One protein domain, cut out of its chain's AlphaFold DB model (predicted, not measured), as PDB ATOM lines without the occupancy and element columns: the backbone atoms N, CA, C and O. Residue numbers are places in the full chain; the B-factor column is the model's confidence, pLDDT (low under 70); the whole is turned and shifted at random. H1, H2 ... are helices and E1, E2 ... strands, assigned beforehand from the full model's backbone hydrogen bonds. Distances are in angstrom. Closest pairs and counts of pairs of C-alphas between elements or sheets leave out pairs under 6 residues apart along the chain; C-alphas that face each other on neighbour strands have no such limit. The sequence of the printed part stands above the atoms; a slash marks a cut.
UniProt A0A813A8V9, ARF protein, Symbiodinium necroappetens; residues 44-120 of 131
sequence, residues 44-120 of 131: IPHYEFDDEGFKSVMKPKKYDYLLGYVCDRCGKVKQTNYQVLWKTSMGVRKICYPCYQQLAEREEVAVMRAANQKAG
ATOM      1  N   ILE A  44      33.162 -34.014   0.048       92.19
ATOM      2  CA  ILE A  44      33.200 -34.277   1.487       92.19
ATOM      3  C   ILE A  44      32.901 -32.939   2.163       92.19
ATOM      4  O   ILE A  44      33.710 -32.016   2.017       92.19
ATOM      5  N   PRO A  45      31.724 -32.769   2.784       93.81
ATOM      6  CA  PRO A  45      31.407 -31.545   3.497       93.81
ATOM      7  C   PRO A  45      32.160 -31.475   4.836       93.81
ATOM      8  O   PRO A  45      32.302 -32.479   5.525       93.81
ATOM      9  N   HIS A  46      32.594 -30.273   5.209       93.62
ATOM     10  CA  HIS A  46      33.237 -29.947   6.479       93.62
ATOM     11  C   HIS A  46      32.417 -28.855   7.169       93.62
ATOM     12  O   HIS A  46      32.377 -27.714   6.704       93.62
ATOM     13  N   TYR A  47      31.756 -29.220   8.267       94.69
ATOM     14  CA  TYR A  47      30.930 -28.317   9.079       94.69
ATOM     15  C   TYR A  47      31.612 -27.913  10.393       94.69
ATOM     16  O   TYR A  47      31.019 -27.219  11.205       94.69
ATOM     17  N   GLU A  48      32.863 -28.329  10.601       93.25
ATOM     18  CA  GLU A  48      33.623 -28.119  11.842       93.25
ATOM     19  C   GLU A  48      33.791 -26.643  12.231       93.25
ATOM     20  O   GLU A  48      33.892 -26.327  13.409       93.25
ATOM     21  N   PHE A  49      33.774 -25.733  11.253       92.25
ATOM     22  CA  PHE A  49      33.860 -24.293  11.499       92.25
ATOM     23  C   PHE A  49      32.511 -23.596  11.432       92.25
ATOM     24  O   PHE A  49      32.487 -22.375  11.528       92.25
ATOM     25  N   ASP A  50      31.398 -24.304  11.215       93.00
ATOM     26  CA  ASP A  50      30.111 -23.645  10.993       93.00
ATOM     27  C   ASP A  50      29.779 -22.697  12.152       93.00
ATOM     28  O   ASP A  50      29.287 -21.609  11.891       93.00
ATOM     29  N   ASP A  51      30.131 -23.011  13.400       91.50
ATOM     30  CA  ASP A  51      29.932 -22.133  14.569       91.50
ATOM     31  C   ASP A  51      30.698 -20.799  14.507       91.50
ATOM     32  O   ASP A  51      30.268 -19.812  15.095       91.50
ATOM     33  N   GLU A  52      31.774 -20.720  13.724       93.06
ATOM     34  CA  GLU A  52      32.518 -19.485  13.424       93.06
ATOM     35  C   GLU A  52      31.935 -18.726  12.211       93.06
ATOM     36  O   GLU A  52      32.521 -17.773  11.683       93.06
ATOM     37  N   GLY A  53      30.795 -19.189  11.698       91.81
ATOM     38  CA  GLY A  53      30.213 -18.806  10.422       91.81
ATOM     39  C   GLY A  53      29.431 -17.497  10.435       91.81
ATOM     40  O   GLY A  53      28.254 -17.508  10.088       91.81
ATOM     41  N   PHE A  54      30.070 -16.382  10.797       93.06
ATOM     42  CA  PHE A  54      29.432 -15.060  10.861       93.06
ATOM     43  C   PHE A  54      29.732 -14.194   9.634       93.06
ATOM     44  O   PHE A  54      30.845 -14.202   9.095       93.06
ATOM     45  N   LYS A  55      28.775 -13.352   9.228       93.62
ATOM     46  CA  LYS A  55      28.954 -12.380   8.135       93.62
ATOM     47  C   LYS A  55      30.133 -11.438   8.370       93.62
ATOM     48  O   LYS A  55      30.807 -11.068   7.415       93.62
ATOM     49  N   SER A  56      30.403 -11.073   9.623       94.44
ATOM     50  CA  SER A  56      31.493 -10.161  10.006       94.44
ATOM     51  C   SER A  56      32.891 -10.696   9.670       94.44
ATOM     52  O   SER A  56      33.808  -9.913   9.414       94.44
ATOM     53  N   VAL A  57      33.061 -12.022   9.619       95.44
ATOM     54  CA  VAL A  57      34.340 -12.692   9.322       95.44
ATOM     55  C   VAL A  57      34.408 -13.267   7.904       95.44
ATOM     56  O   VAL A  57      35.421 -13.858   7.514       95.44
ATOM     57  N   MET A  58      33.358 -13.066   7.105       96.44
ATOM     58  CA  MET A  58      33.268 -13.513   5.719       96.44
ATOM     59  C   MET A  58      33.295 -12.331   4.759       96.44
ATOM     60  O   MET A  58      32.505 -11.399   4.852       96.44
ATOM     61  N   LYS A  59      34.191 -12.391   3.774       96.81
ATOM     62  CA  LYS A  59      34.335 -11.366   2.742       96.81
ATOM     63  C   LYS A  59      34.032 -11.952   1.368       96.81
ATOM     64  O   LYS A  59      34.897 -12.621   0.786       96.81
ATOM     65  N   PRO A  60      32.835 -11.699   0.819       95.88
ATOM     66  CA  PRO A  60      32.535 -12.063  -0.549       95.88
ATOM     67  C   PRO A  60      33.343 -11.214  -1.530       95.88
ATOM     68  O   PRO A  60      33.507 -10.007  -1.347       95.88
ATOM     69  N   LYS A  61      33.889 -11.850  -2.565       96.12
ATOM     70  CA  LYS A  61      34.729 -11.195  -3.562       96.12
ATOM     71  C   LYS A  61      34.377 -11.685  -4.960       96.12
ATOM     72  O   LYS A  61      34.470 -12.876  -5.263       96.12
ATOM     73  N   LYS A  62      34.010 -10.726  -5.809       95.81
ATOM     74  CA  LYS A  62      33.826 -10.903  -7.248       95.81
ATOM     75  C   LYS A  62      35.145 -10.617  -7.965       95.81
ATOM     76  O   LYS A  62      35.916  -9.763  -7.532       95.81
ATOM     77  N   TYR A  63      35.399 -11.364  -9.021       94.06
ATOM     78  CA  TYR A  63      36.581 -11.282  -9.863       94.06
ATOM     79  C   TYR A  63      36.148 -11.078 -11.314       94.06
ATOM     80  O   TYR A  63      35.065 -11.515 -11.703       94.06
ATOM     81  N   ASP A  64      37.010 -10.472 -12.125       95.31
ATOM     82  CA  ASP A  64      36.751 -10.265 -13.560       95.31
ATOM     83  C   ASP A  64      37.144 -11.483 -14.415       95.31
ATOM     84  O   ASP A  64      37.057 -11.465 -15.638       95.31
ATOM     85  N   TYR A  65      37.570 -12.567 -13.766       90.38
ATOM     86  CA  TYR A  65      37.985 -13.815 -14.395       90.38
ATOM     87  C   TYR A  65      37.419 -15.027 -13.648       90.38
ATOM     88  O   TYR A  65      37.055 -14.953 -12.471       90.38
ATOM     89  N   LEU A  66      37.349 -16.167 -14.342       91.44
ATOM     90  CA  LEU A  66      36.923 -17.429 -13.743       91.44
ATOM     91  C   LEU A  66      38.008 -17.977 -12.814       91.44
ATOM     92  O   LEU A  66      39.146 -18.217 -13.209       91.44
ATOM     93  N   LEU A  67      37.618 -18.230 -11.572       92.25
ATOM     94  CA  LEU A  67      38.418 -18.921 -10.577       92.25
ATOM     95  C   LEU A  67      38.002 -20.383 -10.520       92.25
ATOM     96  O   LEU A  67      36.813 -20.696 -10.484       92.25
ATOM     97  N   GLY A  68      38.987 -21.268 -10.433       93.69
ATOM     98  CA  GLY A  68      38.811 -22.658 -10.044       93.69
ATOM     99  C   GLY A  68      39.278 -22.855  -8.606       93.69
ATOM    100  O   GLY A  68      40.432 -22.566  -8.295       93.69
ATOM    101  N   TYR A  69      38.408 -23.340  -7.723       95.19
ATOM    102  CA  TYR A  69      38.776 -23.686  -6.346       95.19
ATOM    103  C   TYR A  69      37.871 -24.788  -5.794       95.19
ATOM    104  O   TYR A  69      36.786 -25.025  -6.315       95.19
ATOM    105  N   VAL A  70      38.297 -25.464  -4.729       96.12
ATOM    106  CA  VAL A  70      37.421 -26.354  -3.954       96.12
ATOM    107  C   VAL A  70      36.882 -25.571  -2.767       96.12
ATOM    108  O   VAL A  70      37.645 -24.912  -2.070       96.12
ATOM    109  N   CYS A  71      35.564 -25.588  -2.583       96.81
ATOM    110  CA  CYS A  71      34.929 -24.963  -1.431       96.81
ATOM    111  C   CYS A  71      35.262 -25.761  -0.170       96.81
ATOM    112  O   CYS A  71      34.897 -26.931  -0.104       96.81
ATOM    113  N   ASP A  72      35.841 -25.121   0.844       95.75
ATOM    114  CA  ASP A  72      36.239 -25.805   2.081       95.75
ATOM    115  C   ASP A  72      35.025 -26.392   2.826       95.75
ATOM    116  O   ASP A  72      35.067 -27.542   3.245       95.75
ATOM    117  N   ARG A  73      33.890 -25.672   2.870       95.88
ATOM    118  CA  ARG A  73      32.670 -26.154   3.545       95.88
ATOM    119  C   ARG A  73      31.973 -27.324   2.848       95.88
ATOM    120  O   ARG A  73      31.705 -28.332   3.472       95.88
ATOM    121  N   CYS A  74      31.627 -27.219   1.563       96.44
ATOM    122  CA  CYS A  74      30.882 -28.298   0.889       96.44
ATOM    123  C   CYS A  74      31.759 -29.311   0.147       96.44
ATOM    124  O   CYS A  74      31.215 -30.215  -0.474       96.44
ATOM    125  N   GLY A  75      33.079 -29.121   0.086       95.12
ATOM    126  CA  GLY A  75      34.008 -30.008  -0.623       95.12
ATOM    127  C   GLY A  75      33.836 -30.071  -2.146       95.12
ATOM    128  O   GLY A  75      34.540 -30.836  -2.808       95.12
ATOM    129  N   LYS A  76      32.906 -29.295  -2.724       95.69
ATOM    130  CA  LYS A  76      32.649 -29.248  -4.171       95.69
ATOM    131  C   LYS A  76      33.666 -28.346  -4.860       95.69
ATOM    132  O   LYS A  76      33.902 -27.218  -4.419       95.69
ATOM    133  N   VAL A  77      34.183 -28.800  -5.999       96.31
ATOM    134  CA  VAL A  77      34.924 -27.935  -6.922       96.31
ATOM    135  C   VAL A  77      33.986 -26.898  -7.541       96.31
ATOM    136  O   VAL A  77      32.848 -27.189  -7.918       96.31
ATOM    137  N   LYS A  78      34.458 -25.658  -7.613       95.62
ATOM    138  CA  LYS A  78      33.756 -24.499  -8.148       95.62
ATOM    139  C   LYS A  78      34.586 -23.886  -9.256       95.62
ATOM    140  O   LYS A  78      35.801 -23.757  -9.136       95.62
ATOM    141  N   GLN A  79      33.889 -23.504 -10.316       94.31
ATOM    142  CA  GLN A  79      34.422 -22.690 -11.389       94.31
ATOM    143  C   GLN A  79      33.482 -21.503 -11.556       94.31
ATOM    144  O   GLN A  79      32.359 -21.664 -12.023       94.31
ATOM    145  N   THR A  80      33.886 -20.347 -11.046       94.75
ATOM    146  CA  THR A  80      33.025 -19.167 -10.927       94.75
ATOM    147  C   THR A  80      33.884 -17.915 -10.796       94.75
ATOM    148  O   THR A  80      35.051 -17.991 -10.429       94.75
ATOM    149  N   ASN A  81      33.316 -16.752 -11.083       95.12
ATOM    150  CA  ASN A  81      33.946 -15.451 -10.875       95.12
ATOM    151  C   ASN A  81      33.728 -14.908  -9.450       95.12
ATOM    152  O   ASN A  81      33.948 -13.730  -9.181       95.12
ATOM    153  N   TYR A  82      33.263 -15.756  -8.533       94.94
ATOM    154  CA  TYR A  82      32.879 -15.364  -7.187       94.94
ATOM    155  C   TYR A  82      33.416 -16.349  -6.152       94.94
ATOM    156  O   TYR A  82      33.188 -17.551  -6.253       94.94
ATOM    157  N   GLN A  83      34.067 -15.851  -5.106       95.88
ATOM    158  CA  GLN A  83      34.427 -16.660  -3.939       95.88
ATOM    159  C   GLN A  83      34.224 -15.857  -2.660       95.88
ATOM    160  O   GLN A  83      34.229 -14.629  -2.680       95.88
ATOM    161  N   VAL A  84      34.092 -16.546  -1.533       97.56
ATOM    162  CA  VAL A  84      34.024 -15.908  -0.218       97.56
ATOM    163  C   VAL A  84      35.240 -16.332   0.587       97.56
ATOM    164  O   VAL A  84      35.518 -17.526   0.709       97.56
ATOM    165  N   LEU A  85      35.983 -15.349   1.094       97.31
ATOM    166  CA  LEU A  85      37.086 -15.572   2.021       97.31
ATOM    167  C   LEU A  85      36.531 -15.554   3.440       97.31
ATOM    168  O   LEU A  85      35.968 -14.547   3.859       97.31
ATOM    169  N   TRP A  86      36.689 -16.652   4.163       97.00
ATOM    170  CA  TRP A  86      36.192 -16.820   5.521       97.00
ATOM    171  C   TRP A  86      37.374 -16.946   6.474       97.00
ATOM    172  O   TRP A  86      38.202 -17.840   6.313       97.00
ATOM    173  N   LYS A  87      37.497 -16.018   7.424       96.88
ATOM    174  CA  LYS A  87      38.500 -16.113   8.489       96.88
ATOM    175  C   LYS A  87      37.983 -17.055   9.575       96.88
ATOM    176  O   LYS A  87      36.969 -16.740  10.187       96.88
ATOM    177  N   THR A  88      38.691 -18.158   9.800       95.25
ATOM    178  CA  THR A  88      38.442 -19.092  10.904       95.25
ATOM    179  C   THR A  88      39.662 -19.176  11.819       95.25
ATOM    180  O   THR A  88      40.739 -18.661  11.495       95.25
ATOM    181  N   SER A  89      39.512 -19.857  12.951       94.25
ATOM    182  CA  SER A  89      40.578 -20.217  13.893       94.25
ATOM    183  C   SER A  89      41.770 -20.917  13.221       94.25
ATOM    184  O   SER A  89      42.918 -20.700  13.600       94.25
ATOM    185  N   MET A  90      41.518 -21.693  12.163       92.06
ATOM    186  CA  MET A  90      42.540 -22.389  11.369       92.06
ATOM    187  C   MET A  90      43.054 -21.591  10.157       92.06
ATOM    188  O   MET A  90      43.741 -22.139   9.292       92.06
ATOM    189  N   GLY A  91      42.726 -20.302  10.070       94.50
ATOM    190  CA  GLY A  91      43.181 -19.400   9.016       94.50
ATOM    191  C   GLY A  91      42.107 -19.064   7.981       94.50
ATOM    192  O   GLY A  91      40.907 -19.158   8.224       94.50
ATOM    193  N   VAL A  92      42.534 -18.591   6.806       95.44
ATOM    194  CA  VAL A  92      41.604 -18.130   5.765       95.44
ATOM    195  C   VAL A  92      41.159 -19.297   4.887       95.44
ATOM    196  O   VAL A  92      41.953 -19.863   4.135       95.44
ATOM    197  N   ARG A  93      39.865 -19.599   4.935       95.00
ATOM    198  CA  ARG A  93      39.183 -20.616   4.132       95.00
ATOM    199  C   ARG A  93      38.477 -19.990   2.930       95.00
ATOM    200  O   ARG A  93      38.090 -18.820   2.950       95.00
ATOM    201  N   LYS A  94      38.303 -20.763   1.857       96.06
ATOM    202  CA  LYS A  94      37.576 -20.347   0.646       96.06
ATOM    203  C   LYS A  94      36.271 -21.116   0.547       96.06
ATOM    204  O   LYS A  94      36.272 -22.328   0.346       96.06
ATOM    205  N   ILE A  95      35.146 -20.409   0.602       97.62
ATOM    206  CA  ILE A  95      33.823 -21.019   0.445       97.62
ATOM    207  C   ILE A  95      33.091 -20.492  -0.788       97.62
ATOM    208  O   ILE A  95      33.451 -19.485  -1.404       97.62
ATOM    209  N   CYS A  96      32.084 -21.246  -1.219       97.12
ATOM    210  CA  CYS A  96      31.205 -20.862  -2.316       97.12
ATOM    211  C   CYS A  96      30.054 -19.987  -1.843       97.12
ATOM    212  O   CYS A  96      29.653 -20.065  -0.685       97.12
ATOM    213  N   TYR A  97      29.510 -19.188  -2.759       95.62
ATOM    214  CA  TYR A  97      28.410 -18.280  -2.450       95.62
ATOM    215  C   TYR A  97      27.191 -18.985  -1.822       95.62
ATOM    216  O   TYR A  97      26.742 -18.505  -0.788       95.62
ATOM    217  N   PRO A  98      26.738 -20.168  -2.294       95.81
ATOM    218  CA  PRO A  98      25.658 -20.888  -1.613       95.81
ATOM    219  C   PRO A  98      25.984 -21.285  -0.165       95.81
ATOM    220  O   PRO A  98      25.129 -21.205   0.705       95.81
ATOM    221  N   CYS A  99      27.225 -21.696   0.119       96.62
ATOM    222  CA  CYS A  99      27.641 -22.001   1.491       96.62
ATOM    223  C   CYS A  99      27.686 -20.749   2.367       96.62
ATOM    224  O   CYS A  99      27.314 -20.813   3.530       96.62
ATOM    225  N   TYR A 100      28.133 -19.628   1.802       96.81
ATOM    226  CA  TYR A 100      28.091 -18.336   2.474       96.81
ATOM    227  C   TYR A 100      26.654 -17.921   2.801       96.81
ATOM    228  O   TYR A 100      26.389 -17.567   3.942       96.81
ATOM    229  N   GLN A 101      25.727 -18.016   1.841       95.81
ATOM    230  CA  GLN A 101      24.321 -17.669   2.059       95.81
ATOM    231  C   GLN A 101      23.695 -18.510   3.171       95.81
ATOM    232  O   GLN A 101      23.094 -17.946   4.071       95.81
ATOM    233  N   GLN A 102      23.928 -19.825   3.189       95.25
ATOM    234  CA  GLN A 102      23.415 -20.690   4.259       95.25
ATOM    235  C   GLN A 102      23.909 -20.278   5.654       95.25
ATOM    236  O   GLN A 102      23.132 -20.276   6.605       95.25
ATOM    237  N   LEU A 103      25.191 -19.923   5.791       95.06
ATOM    238  CA  LEU A 103      25.746 -19.467   7.072       95.06
ATOM    239  C   LEU A 103      25.188 -18.092   7.466       95.06
ATOM    240  O   LEU A 103      24.781 -17.891   8.609       95.06
ATOM    241  N   ALA A 104      25.099 -17.182   6.498       93.69
ATOM    242  CA  ALA A 104      24.530 -15.851   6.660       93.69
ATOM    243  C   ALA A 104      23.046 -15.880   7.073       93.69
ATOM    244  O   ALA A 104      22.648 -15.144   7.971       93.69
ATOM    245  N   GLU A 105      22.237 -16.727   6.440       93.38
ATOM    246  CA  GLU A 105      20.817 -16.915   6.759       93.38
ATOM    247  C   GLU A 105      20.645 -17.542   8.144       93.38
ATOM    248  O   GLU A 105      19.780 -17.133   8.915       93.38
ATOM    249  N   ARG A 106      21.504 -18.502   8.511       90.88
ATOM    250  CA  ARG A 106      21.487 -19.103   9.850       90.88
ATOM    251  C   ARG A 106      21.735 -18.060  10.943       90.88
ATOM    252  O   ARG A 106      21.056 -18.090  11.969       90.88
ATOM    253  N   GLU A 107      22.670 -17.135  10.720       89.81
ATOM    254  CA  GLU A 107      22.917 -16.001  11.620       89.81
ATOM    255  C   GLU A 107      21.683 -15.088  11.730       89.81
ATOM    256  O   GLU A 107      21.246 -14.774  12.836       89.81
ATOM    257  N   GLU A 108      21.064 -14.716  10.604       89.50
ATOM    258  CA  GLU A 108      19.842 -13.896  10.592       89.50
ATOM    259  C   GLU A 108      18.688 -14.555  11.358       89.50
ATOM    260  O   GLU A 108      18.018 -13.906  12.165       89.50
ATOM    261  N   VAL A 109      18.478 -15.858  11.150       89.31
ATOM    262  CA  VAL A 109      17.444 -16.630  11.847       89.31
ATOM    263  C   VAL A 109      17.716 -16.676  13.350       89.31
ATOM    264  O   VAL A 109      16.778 -16.547  14.137       89.31
ATOM    265  N   ALA A 110      18.975 -16.820  13.775       87.06
ATOM    266  CA  ALA A 110      19.334 -16.799  15.193       87.06
ATOM    267  C   ALA A 110      19.015 -15.440  15.843       87.06
ATOM    268  O   ALA A 110      18.395 -15.399  16.909       87.06
ATOM    269  N   VAL A 111      19.352 -14.334  15.171       88.06
ATOM    270  CA  VAL A 111      19.041 -12.971  15.637       88.06
ATOM    271  C   VAL A 111      17.529 -12.746  15.713       88.06
ATOM    272  O   VAL A 111      17.024 -12.278  16.736       88.06
ATOM    273  N   MET A 112      16.787 -13.127  14.670       88.06
ATOM    274  CA  MET A 112      15.328 -12.995  14.632       88.06
ATOM    275  C   MET A 112      14.660 -13.809  15.748       88.06
ATOM    276  O   MET A 112      13.765 -13.310  16.430       88.06
ATOM    277  N   ARG A 113      15.107 -15.050  15.982       85.69
ATOM    278  CA  ARG A 113      14.580 -15.901  17.061       85.69
ATOM    279  C   ARG A 113      14.826 -15.286  18.435       85.69
ATOM    280  O   ARG A 113      13.894 -15.241  19.234       85.69
ATOM    281  N   ALA A 114      16.028 -14.772  18.694       86.69
ATOM    282  CA  ALA A 114      16.342 -14.104  19.954       86.69
ATOM    283  C   ALA A 114      15.469 -12.851  20.176       86.69
ATOM    284  O   ALA A 114      14.948 -12.641  21.273       86.69
ATOM    285  N   ALA A 115      15.245 -12.052  19.127       87.12
ATOM    286  CA  ALA A 115      14.364 -10.887  19.185       87.12
ATOM    287  C   ALA A 115      12.899 -11.279  19.458       87.12
ATOM    288  O   ALA A 115      12.263 -10.703  20.340       87.12
ATOM    289  N   ASN A 116      12.384 -12.300  18.768       87.19
ATOM    290  CA  ASN A 116      11.010 -12.781  18.937       87.19
ATOM    291  C   ASN A 116      10.771 -13.435  20.308       87.19
ATOM    292  O   ASN A 116       9.697 -13.269  20.885       87.19
ATOM    293  N   GLN A 117      11.765 -14.140  20.856       84.50
ATOM    294  CA  GLN A 117      11.724 -14.641  22.234       84.50
ATOM    295  C   GLN A 117      11.683 -13.490  23.243       84.50
ATOM    296  O   GLN A 117      10.876 -13.514  24.170       84.50
ATOM    297  N   LYS A 118      12.503 -12.447  23.045       85.50
ATOM    298  CA  LYS A 118      12.493 -11.247  23.895       85.50
ATOM    299  C   LYS A 118      11.166 -10.486  23.814       85.50
ATOM    300  O   LYS A 118      10.721  -9.945  24.820       85.50
ATOM    301  N   ALA A 119      10.531 -10.470  22.644       87.12
ATOM    302  CA  ALA A 119       9.222  -9.862  22.421       87.12
ATOM    303  C   ALA A 119       8.040 -10.718  22.925       87.12
ATOM    304  O   ALA A 119       6.896 -10.289  22.818       87.12
ATOM    305  N   GLY A 120       8.287 -11.927  23.450       82.56
ATOM    306  CA  GLY A 120       7.238 -12.828  23.946       82.56
ATOM    307  C   GLY A 120       6.387 -13.491  22.856       82.56
ATOM    308  O   GLY A 120       5.388 -14.125  23.175       82.56
TER     309      GLY A 120
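Overview. This is residues 44 to 120 of the 131 residues of the protein "ARF protein" of Symbiodinium necroappetens (UniProt A0A813A8V9). A small, strongly twisted sheet of three strands, E1, E2 and E3, makes a compact head with the unnamed residues 44 to 57, and one long helix, H1, leads out of it as a straight arm. H1 packs on the sheet with residues 97 to 104, while residues 109 to 120 stick out and make much of the length. The printed part has 77 residues, with three named strands and then one named helix; the sheet's order is E1, E2, E3, antiparallel, and the class is mixed. The whole is only just loose, close to compact, with a radius of gyration of the C-alphas of 14.1 A and spans of 48 by 25 by 19 A.

Along the chain. Residues 44 to 57 hold no named element. E1, residues 58 to 70, begins at C-alpha 58 (33.268, -13.513, 5.719), bends by 132 degrees at residue 65 and measures 16.6 A. E2, residues 77 to 88, bends by 121 degrees at residue 80 and measures 20.2 A. E3 is residues 91 to 95, 12.8 A. H1, residues 97 to 118, measures 31.6 A and ends at C-alpha 118 (12.493, -11.247, 23.895).

Arrangement. E1, E2 and E3 form a meander, each strand the antiparallel neighbour of the one before. In the hairpin E1 and E2, N 59 and O 85 are 2.8 A apart, within hydrogen-bond range. In the hairpin E2 and E3, N 93 and O 86 are 2.8 A apart, also within range. H1 is on one face of this sheet, two layers, over E1 and E2 at a height over the sheet of 16.3 A. It runs along the strands, at 21 degrees to E2 on the local plane, and its line rises 39 degrees, only just short of standing up from the sheet. The closest C-alphas of E2 and H1, Gln 83 and Tyr 97, are 6.4 A apart. In H1 every O i to N i+4 pair is within hydrogen-bond range.

Size, cuts and confidence. The C-alphas farthest apart, of Tyr 65 and Gly 120, are 49.2 A apart. The printed part has no cut and no long link, and no printed residue is under 70 in pLDDT.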